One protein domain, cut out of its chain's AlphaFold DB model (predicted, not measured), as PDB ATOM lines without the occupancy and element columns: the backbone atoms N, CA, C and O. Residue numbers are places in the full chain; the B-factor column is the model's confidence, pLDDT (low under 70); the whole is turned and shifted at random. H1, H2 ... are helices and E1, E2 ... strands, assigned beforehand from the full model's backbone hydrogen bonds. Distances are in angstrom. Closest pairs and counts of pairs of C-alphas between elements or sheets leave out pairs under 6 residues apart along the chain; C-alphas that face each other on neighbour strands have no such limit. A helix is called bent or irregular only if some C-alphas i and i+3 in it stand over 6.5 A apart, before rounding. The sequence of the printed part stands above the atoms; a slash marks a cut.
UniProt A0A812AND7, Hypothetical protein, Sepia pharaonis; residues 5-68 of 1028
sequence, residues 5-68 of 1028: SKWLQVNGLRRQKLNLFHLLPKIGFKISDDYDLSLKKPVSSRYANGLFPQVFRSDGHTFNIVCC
ATOM      1  N   SER A   5      18.843 -33.603 -23.926       81.38
ATOM      2  CA  SER A   5      18.365 -32.641 -22.924       81.38
ATOM      3  C   SER A   5      17.444 -33.285 -21.876       81.38
ATOM      4  O   SER A   5      17.732 -33.222 -20.679       81.38
ATOM      5  N   LYS A   6      16.386 -33.988 -22.305       84.50
ATOM      6  CA  LYS A   6      15.473 -34.735 -21.415       84.50
ATOM      7  C   LYS A   6      16.193 -35.858 -20.650       84.50
ATOM      8  O   LYS A   6      15.879 -36.119 -19.492       84.50
ATOM      9  N   TRP A   7      17.181 -36.517 -21.262       86.19
ATOM     10  CA  TRP A   7      17.973 -37.569 -20.612       86.19
ATOM     11  C   TRP A   7      18.934 -36.999 -19.549       86.19
ATOM     12  O   TRP A   7      19.056 -37.572 -18.465       86.19
ATOM     13  N   LEU A   8      19.559 -35.845 -19.812       86.81
ATOM     14  CA  LEU A   8      20.423 -35.123 -18.870       86.81
ATOM     15  C   LEU A   8      19.645 -34.544 -17.678       86.81
ATOM     16  O   LEU A   8      20.176 -34.519 -16.571       86.81
ATOM     17  N   GLN A   9      18.375 -34.163 -17.846       84.94
ATOM     18  CA  GLN A   9      17.516 -33.774 -16.714       84.94
ATOM     19  C   GLN A   9      17.351 -34.899 -15.675       84.94
ATOM     20  O   GLN A   9      17.187 -34.618 -14.486       84.94
ATOM     21  N   VAL A  10      17.422 -36.165 -16.103       83.81
ATOM     22  CA  VAL A  10      17.346 -37.342 -15.222       83.81
ATOM     23  C   VAL A  10      18.734 -37.767 -14.732       83.81
ATOM     24  O   VAL A  10      18.917 -37.983 -13.534       83.81
ATOM     25  N   ASN A  11      19.710 -37.870 -15.638       84.12
ATOM     26  CA  ASN A  11      20.990 -38.539 -15.378       84.12
ATOM     27  C   ASN A  11      22.194 -37.598 -15.178       84.12
ATOM     28  O   ASN A  11      23.241 -38.058 -14.725       84.12
ATOM     29  N   GLY A  12      22.062 -36.303 -15.478       85.56
ATOM     30  CA  GLY A  12      23.147 -35.318 -15.417       85.56
ATOM     31  C   GLY A  12      23.633 -34.966 -14.003       85.56
ATOM     32  O   GLY A  12      22.960 -35.191 -12.987       85.56
ATOM     33  N   LEU A  13      24.809 -34.341 -13.943       86.19
ATOM     34  CA  LEU A  13      25.530 -33.928 -12.735       86.19
ATOM     35  C   LEU A  13      24.698 -33.012 -11.836       86.19
ATOM     36  O   LEU A  13      24.799 -33.084 -10.604       86.19
ATOM     37  N   ARG A  14      23.871 -32.149 -12.445       82.69
ATOM     38  CA  ARG A  14      22.982 -31.217 -11.733       82.69
ATOM     39  C   ARG A  14      21.925 -31.966 -10.921       82.69
ATOM     40  O   ARG A  14      21.807 -31.724  -9.720       82.69
ATOM     41  N   ARG A  15      21.216 -32.930 -11.528       83.56
ATOM     42  CA  ARG A  15      20.175 -33.728 -10.849       83.56
ATOM     43  C   ARG A  15      20.764 -34.574  -9.722       83.56
ATOM     44  O   ARG A  15      20.186 -34.635  -8.638       83.56
ATOM     45  N   GLN A  16      21.948 -35.146  -9.942       82.56
ATOM     46  CA  GLN A  16      22.665 -35.931  -8.930       82.56
ATOM     47  C   GLN A  16      23.385 -35.068  -7.868       82.56
ATOM     48  O   GLN A  16      23.955 -35.602  -6.916       82.56
ATOM     49  N   LYS A  17      23.330 -33.729  -7.984       85.00
ATOM     50  CA  LYS A  17      23.979 -32.747  -7.091       85.00
ATOM     51  C   LYS A  17      25.489 -32.997  -6.911       85.00
ATOM     52  O   LYS A  17      26.000 -32.850  -5.793       85.00
ATOM     53  N   LEU A  18      26.155 -33.388  -8.002       84.88
ATOM     54  CA  LEU A  18      27.585 -33.733  -8.089       84.88
ATOM     55  C   LEU A  18      28.414 -32.743  -8.923       84.88
ATOM     56  O   LEU A  18      29.638 -32.793  -8.869       84.88
ATOM     57  N   ASN A  19      27.769 -31.805  -9.620       85.44
ATOM     58  CA  ASN A  19      28.431 -30.612 -10.152       85.44
ATOM     59  C   ASN A  19      29.109 -29.822  -9.003       85.44
ATOM     60  O   ASN A  19      28.538 -29.695  -7.911       85.44
ATOM     61  N   LEU A  20      30.299 -29.269  -9.264       83.25
ATOM     62  CA  LEU A  20      31.133 -28.511  -8.322       83.25
ATOM     63  C   LEU A  20      30.354 -27.456  -7.503       83.25
ATOM     64  O   LEU A  20      30.583 -27.336  -6.298       83.25
ATOM     65  N   PHE A  21      29.382 -26.760  -8.109       83.44
ATOM     66  CA  PHE A  21      28.516 -25.784  -7.428       83.44
ATOM     67  C   PHE A  21      27.733 -26.372  -6.246       83.44
ATOM     68  O   PHE A  21      27.623 -25.732  -5.201       83.44
ATOM     69  N   HIS A  22      27.215 -27.593  -6.404       85.44
ATOM     70  CA  HIS A  22      26.424 -28.302  -5.391       85.44
ATOM     71  C   HIS A  22      27.277 -29.157  -4.455       85.44
ATOM     72  O   HIS A  22      26.802 -29.574  -3.394       85.44
ATOM     73  N   LEU A  23      28.499 -29.481  -4.876       86.44
ATOM     74  CA  LEU A  23      29.407 -30.326  -4.123       86.44
ATOM     75  C   LEU A  23      30.191 -29.524  -3.083       86.44
ATOM     76  O   LEU A  23      30.197 -29.922  -1.920       86.44
ATOM     77  N   LEU A  24      30.806 -28.397  -3.471       84.38
ATOM     78  CA  LEU A  24      31.684 -27.618  -2.588       84.38
ATOM     79  C   LEU A  24      31.030 -27.230  -1.247       84.38
ATOM     80  O   LEU A  24      31.644 -27.518  -0.221       84.38
ATOM     81  N   PRO A  25      29.773 -26.733  -1.192       83.81
ATOM     82  CA  PRO A  25      29.098 -26.427   0.077       83.81
ATOM     83  C   PRO A  25      28.804 -27.641   0.978       83.81
ATOM     84  O   PRO A  25      28.404 -27.464   2.123       83.81
ATOM     85  N   LYS A  26      28.945 -28.879   0.477       84.12
ATOM     86  CA  LYS A  26      28.763 -30.118   1.262       84.12
ATOM     87  C   LYS A  26      30.078 -30.702   1.779       84.12
ATOM     88  O   LYS A  26      30.058 -31.474   2.736       84.12
ATOM     89  N   ILE A  27      31.192 -30.419   1.102       85.56
ATOM     90  CA  ILE A  27      32.523 -30.955   1.437       85.56
ATOM     91  C   ILE A  27      33.430 -29.923   2.123       85.56
ATOM     92  O   ILE A  27      34.468 -30.291   2.671       85.56
ATOM     93  N   GLY A  28      33.030 -28.653   2.124       83.44
ATOM     94  CA  GLY A  28      33.770 -27.540   2.698       83.44
ATOM     95  C   GLY A  28      32.886 -26.331   2.993       83.44
ATOM     96  O   GLY A  28      31.676 -26.356   2.762       83.44
ATOM     97  N   PHE A  29      33.503 -25.262   3.491       83.69
ATOM     98  CA  PHE A  29      32.849 -23.982   3.773       83.69
ATOM     99  C   PHE A  29      33.460 -22.861   2.924       83.69
ATOM    100  O   PHE A  29      34.647 -22.896   2.593       83.69
ATOM    101  N   LYS A  30      32.639 -21.875   2.544       82.44
ATOM    102  CA  LYS A  30      33.081 -20.694   1.788       82.44
ATOM    103  C   LYS A  30      33.954 -19.810   2.686       82.44
ATOM    104  O   LYS A  30      33.600 -19.587   3.842       82.44
ATOM    105  N   ILE A  31      35.047 -19.272   2.147       77.69
ATOM    106  CA  ILE A  31      35.778 -18.173   2.786       77.69
ATOM    107  C   ILE A  31      34.901 -16.923   2.693       77.69
ATOM    108  O   ILE A  31      34.544 -16.482   1.598       77.69
ATOM    109  N   SER A  32      34.493 -16.391   3.844       68.06
ATOM    110  CA  SER A  32      33.807 -15.106   3.911       68.06
ATOM    111  C   SER A  32      34.838 -13.985   3.828       68.06
ATOM    112  O   SER A  32      35.665 -13.827   4.735       68.06
ATOM    113  N   ASP A  33      34.744 -13.226   2.744       67.19
ATOM    114  CA  ASP A  33      35.273 -11.876   2.638       67.19
ATOM    115  C   ASP A  33      34.101 -10.936   2.924       67.19
ATOM    116  O   ASP A  33      33.132 -10.907   2.162       67.19
ATOM    117  N   ASP A  34      34.159 -10.244   4.057       63.00
ATOM    118  CA  ASP A  34      33.142  -9.276   4.477       63.00
ATOM    119  C   ASP A  34      33.741  -7.864   4.436       63.00
ATOM    120  O   ASP A  34      34.962  -7.708   4.512       63.00
ATOM    121  N   TYR A  35      32.928  -6.823   4.285       67.62
ATOM    122  CA  TYR A  35      33.427  -5.447   4.215       67.62
ATOM    123  C   TYR A  35      33.114  -4.703   5.510       67.62
ATOM    124  O   TYR A  35      31.989  -4.258   5.736       67.62
ATOM    125  N   ASP A  36      34.130  -4.531   6.357       69.19
ATOM    126  CA  ASP A  36      33.976  -3.777   7.597       69.19
ATOM    127  C   ASP A  36      33.839  -2.281   7.271       69.19
ATOM    128  O   ASP A  36      34.806  -1.591   6.922       69.19
ATOM    129  N   LEU A  37      32.604  -1.787   7.388       67.00
ATOM    130  CA  LEU A  37      32.217  -0.394   7.151       67.00
ATOM    131  C   LEU A  37      32.993   0.599   8.033       67.00
ATOM    132  O   LEU A  37      33.227   1.734   7.616       67.00
ATOM    133  N   SER A  38      33.426   0.169   9.221       66.12
ATOM    134  CA  SER A  38      34.208   0.964  10.176       66.12
ATOM    135  C   SER A  38      35.661   1.110   9.720       66.12
ATOM    136  O   SER A  38      36.253   2.180   9.848       66.12
ATOM    137  N   LEU A  39      36.237   0.039   9.161       66.50
ATOM    138  CA  LEU A  39      37.628   0.005   8.689       66.50
ATOM    139  C   LEU A  39      37.794   0.452   7.228       66.50
ATOM    140  O   LEU A  39      38.927   0.672   6.792       66.50
ATOM    141  N   LYS A  40      36.692   0.567   6.470       69.75
ATOM    142  CA  LYS A  40      36.656   0.853   5.021       69.75
ATOM    143  C   LYS A  40      37.576  -0.065   4.204       69.75
ATOM    144  O   LYS A  40      38.225   0.362   3.244       69.75
ATOM    145  N   LYS A  41      37.665  -1.335   4.605       63.28
ATOM    146  CA  LYS A  41      38.534  -2.348   3.993       63.28
ATOM    147  C   LYS A  41      37.813  -3.699   3.932       63.28
ATOM    148  O   LYS A  41      37.104  -4.035   4.878       63.28
ATOM    149  N   PRO A  42      38.026  -4.497   2.870       59.66
ATOM    150  CA  PRO A  42      37.586  -5.885   2.855       59.66
ATOM    151  C   PRO A  42      38.389  -6.693   3.885       59.66
ATOM    152  O   PRO A  42      39.623  -6.649   3.912       59.66
ATOM    153  N   VAL A  43      37.682  -7.435   4.731       59.88
ATOM    154  CA  VAL A  43      38.221  -8.283   5.794       59.88
ATOM    155  C   VAL A  43      37.952  -9.747   5.440       59.88
ATOM    156  O   VAL A  43      36.864 -10.282   5.634       59.88
ATOM    157  N   SER A  44      38.986 -10.407   4.920       61.16
ATOM    158  CA  SER A  44      39.008 -11.850   4.660       61.16
ATOM    159  C   SER A  44      39.291 -12.637   5.944       61.16
ATOM    160  O   SER A  44      40.240 -12.306   6.668       61.16
ATOM    161  N   SER A  45      38.579 -13.735   6.194       62.75
ATOM    162  CA  SER A  45      38.851 -14.634   7.332       62.75
ATOM    163  C   SER A  45      40.165 -15.435   7.178       62.75
ATOM    164  O   SER A  45      40.194 -16.559   6.684       62.75
ATOM    165  N   ARG A  46      41.294 -14.872   7.639       60.25
ATOM    166  CA  ARG A  46      42.645 -15.461   7.450       60.25
ATOM    167  C   ARG A  46      43.028 -16.610   8.390       60.25
ATOM    168  O   ARG A  46      44.051 -17.245   8.155       60.25
ATOM    169  N   TYR A  47      42.236 -16.913   9.422       55.19
ATOM    170  CA  TYR A  47      42.582 -17.926  10.440       55.19
ATOM    171  C   TYR A  47      42.727 -19.358   9.887       55.19
ATOM    172  O   TYR A  47      43.279 -20.218  10.566       55.19
ATOM    173  N   ALA A  48      42.216 -19.623   8.680       57.94
ATOM    174  CA  ALA A  48      42.219 -20.933   8.031       57.94
ATOM    175  C   ALA A  48      43.268 -21.081   6.906       57.94
ATOM    176  O   ALA A  48      43.360 -22.153   6.304       57.94
ATOM    177  N   ASN A  49      44.048 -20.035   6.594       61.22
ATOM    178  CA  ASN A  49      45.017 -20.083   5.495       61.22
ATOM    179  C   ASN A  49      46.104 -21.140   5.749       61.22
ATOM    180  O   ASN A  49      46.735 -21.155   6.800       61.22
ATOM    181  N   GLY A  50      46.309 -22.027   4.771       64.81
ATOM    182  CA  GLY A  50      47.270 -23.134   4.848       64.81
ATOM    183  C   GLY A  50      46.826 -24.343   5.684       64.81
ATOM    184  O   GLY A  50      47.479 -25.380   5.615       64.81
ATOM    185  N   LEU A  51      45.719 -24.259   6.436       71.00
ATOM    186  CA  LEU A  51      45.218 -25.371   7.264       71.00
ATOM    187  C   LEU A  51      44.313 -26.352   6.504       71.00
ATOM    188  O   LEU A  51      44.175 -27.501   6.918       71.00
ATOM    189  N   PHE A  52      43.695 -25.911   5.407       78.12
ATOM    190  CA  PHE A  52      42.782 -26.719   4.599       78.12
ATOM    191  C   PHE A  52      43.118 -26.589   3.110       78.12
ATOM    192  O   PHE A  52      43.464 -25.491   2.667       78.12
ATOM    193  N   PRO A  53      42.959 -27.660   2.310       80.00
ATOM    194  CA  PRO A  53      42.977 -27.548   0.859       80.00
ATOM    195  C   PRO A  53      41.898 -26.568   0.387       80.00
ATOM    196  O   PRO A  53      40.739 -26.662   0.807       80.00
ATOM    197  N   GLN A  54      42.277 -25.637  -0.487       82.50
ATOM    198  CA  GLN A  54      41.383 -24.623  -1.039       82.50
ATOM    199  C   GLN A  54      40.986 -24.973  -2.471       82.50
ATOM    200  O   GLN A  54      41.834 -25.309  -3.295       82.50
ATOM    201  N   VAL A  55      39.693 -24.863  -2.781       82.31
ATOM    202  CA  VAL A  55      39.177 -25.019  -4.148       82.31
ATOM    203  C   VAL A  55      38.556 -23.714  -4.610       82.31
ATOM    204  O   VAL A  55      37.627 -23.200  -3.984       82.31
ATOM    205  N   PHE A  56      39.035 -23.219  -5.747       82.31
ATOM    206  CA  PHE A  56      38.438 -22.087  -6.442       82.31
ATOM    207  C   PHE A  56      37.239 -22.535  -7.293       82.31
ATOM    208  O   PHE A  56      37.341 -23.453  -8.127       82.31
ATOM    209  N   ARG A  57      36.094 -21.879  -7.079       81.75
ATOM    210  CA  ARG A  57      34.877 -22.025  -7.884       81.75
ATOM    211  C   ARG A  57      34.797 -20.890  -8.912       81.75
ATOM    212  O   ARG A  57      35.295 -19.794  -8.686       81.75
ATOM    213  N   SER A  58      34.178 -21.162 -10.058       75.06
ATOM    214  CA  SER A  58      34.111 -20.250 -11.213       75.06
ATOM    215  C   SER A  58      33.326 -18.952 -10.982       75.06
ATOM    216  O   SER A  58      33.346 -18.083 -11.843       75.06
ATOM    217  N   ASP A  59      32.664 -18.798  -9.835       73.94
ATOM    218  CA  ASP A  59      31.977 -17.577  -9.400       73.94
ATOM    219  C   ASP A  59      32.859 -16.655  -8.534       73.94
ATOM    220  O   ASP A  59      32.352 -15.751  -7.876       73.94
ATOM    221  N   GLY A  60      34.175 -16.893  -8.492       74.75
ATOM    222  CA  GLY A  60      35.115 -16.083  -7.713       74.75
ATOM    223  C   GLY A  60      35.157 -16.423  -6.223       74.75
ATOM    224  O   GLY A  60      35.803 -15.714  -5.456       74.75
ATOM    225  N   HIS A  61      34.476 -17.484  -5.778       81.44
ATOM    226  CA  HIS A  61      34.449 -17.882  -4.371       81.44
ATOM    227  C   HIS A  61      35.372 -19.069  -4.074       81.44
ATOM    228  O   HIS A  61      35.299 -20.126  -4.708       81.44
ATOM    229  N   THR A  62      36.198 -18.913  -3.040       82.31
ATOM    230  CA  THR A  62      37.112 -19.950  -2.543       82.31
ATOM    231  C   THR A  62      36.470 -20.736  -1.399       82.31
ATOM    232  O   THR A  62      35.839 -20.162  -0.508       82.31
ATOM    233  N   PHE A  63      36.634 -22.061  -1.412       84.31
ATOM    234  CA  PHE A  63      36.114 -22.971  -0.386       84.31
ATOM    235  C   PHE A  63      37.250 -23.730   0.307       84.31
ATOM    236  O   PHE A  63      38.084 -24.332  -0.367       84.31
ATOM    237  N   ASN A  64      37.234 -23.754   1.643       84.44
ATOM    238  CA  ASN A  64      38.102 -24.593   2.472       84.44
ATOM    239  C   ASN A  64      37.470 -25.983   2.634       84.44
ATOM    240  O   ASN A  64      36.341 -26.095   3.117       84.44
ATOM    241  N   ILE A  65      38.184 -27.042   2.252       84.94
ATOM    242  CA  ILE A  65      37.676 -28.422   2.271       84.94
ATOM    243  C   ILE A  65      37.956 -29.089   3.625       84.94
ATOM    244  O   ILE A  65      39.095 -29.130   4.079       84.94
ATOM    245  N   VAL A  66      36.919 -29.657   4.252       82.06
ATOM    246  CA  VAL A  66      36.975 -30.277   5.601       82.06
ATOM    247  C   VAL A  66      36.544 -31.757   5.560       82.06
ATOM    248  O   VAL A  66      36.250 -32.388   6.574       82.06
ATOM    249  N   CYS A  67      36.435 -32.337   4.364       78.31
ATOM    250  CA  CYS A  67      35.893 -33.681   4.181       78.31
ATOM    251  C   CYS A  67      36.935 -34.783   4.433       78.31
ATOM    252  O   CYS A  67      38.066 -34.698   3.967       78.31
ATOM    253  N   CYS A  68      36.535 -35.868   5.105       80.75
ATOM    254  CA  CYS A  68      37.383 -37.049   5.285       80.75
ATOM    255  C   CYS A  68      37.714 -37.714   3.934       80.75
ATOM    256  O   CYS A  68      36.839 -37.801   3.069       80.75
TER     257      CYS A  68
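What this domain is: This is residues 5 to 68 of the 1028 residues of the protein "Hypothetical protein" of Sepia pharaonis (UniProt A0A812AND7). A small three-stranded sheet, E1, E5 and E4, has the short helix H2 over one face, and the fold is drawn out to both ends of its long axis: the hairpin of E2 and E3 makes one end, and H1, which sticks out with residues 5 to 12, makes the other. E1 runs on into E2, which links the sheet to that hairpin. The printed part has 64 residues, with two named helices and five named strands in the order H1, H2, E1, E2, E3, E4, E5; the larger sheet has the order E1, E5, E4, the smaller E2, E3, and both are antiparallel. The class is mixed, helices and strands. The whole is flat, spanning 51 by 28 by 14 A, and only just loose, close to extended, with a radius of gyration of the C-alphas of 15.7 A.

Where its parts are: In the larger sheet, E1 is residues 28 to 30, 6.9 A long, with C-alpha 28 at (33.770, -27.540, 2.698). E5 is residues 62 to 65, 9.8 A, ending at C-alpha 65 at (37.676, -28.422, 2.271), and E4 is residues 54 to 56, 6.7 A. H2 is residues 20 to 27, 10.2 A. E2 is residues 33 to 36, 9.6 A, and E3 is residues 41 to 44, 9.5 A. H1 is residues 5 to 11, 9.9 A, beginning at C-alpha 5 at (18.365, -32.641, -22.924).

How they stand to each other: E5 is the inner strand and E1 and E4 are edge strands. E1 and E5 are antiparallel at 155 degrees, with N 64 and O 29 at 2.9 A. E4 and E5 form a hairpin, antiparallel at 144 degrees, with N 55 and O 63 at 2.9 A. H2 is on this sheet, over E5, at a height over the sheet of 9.1 A; it runs only just slantwise to the strands, at 32 degrees to E5 on the local plane. The closest C-alphas of H2 and E5 are those of Ile 27 and Ile 65, 5.8 A apart. H2 is neither bent nor irregular, but only just: C-alphas 22 and 25 are 6.4 A apart. E1 runs on into E2 at 35 degrees across a break of 2 residues. E2 and E3 form a hairpin, antiparallel at 144 degrees, with N 43 and O 34 at 2.7 A. H1 is not on the larger sheet, and H1 and H2 are apart. Of the O i to N i+4 pairs, 2 of 3 in H1 and 2 of 4 in H2 are within hydrogen-bond range.

The domain as a whole: The two C-alphas farthest apart, those of Trp 7 and Ser 38, are 51.9 A apart. Without residues 5 to 12, which stand free, the body spans 43 by 22 by 14 A. The printed part has no cut and no long link; the links H1 to H2 and E3 to E4 are short, the others tight. The mean pLDDT of the printed part is 76.9, and residues 32 to 50 are under 70.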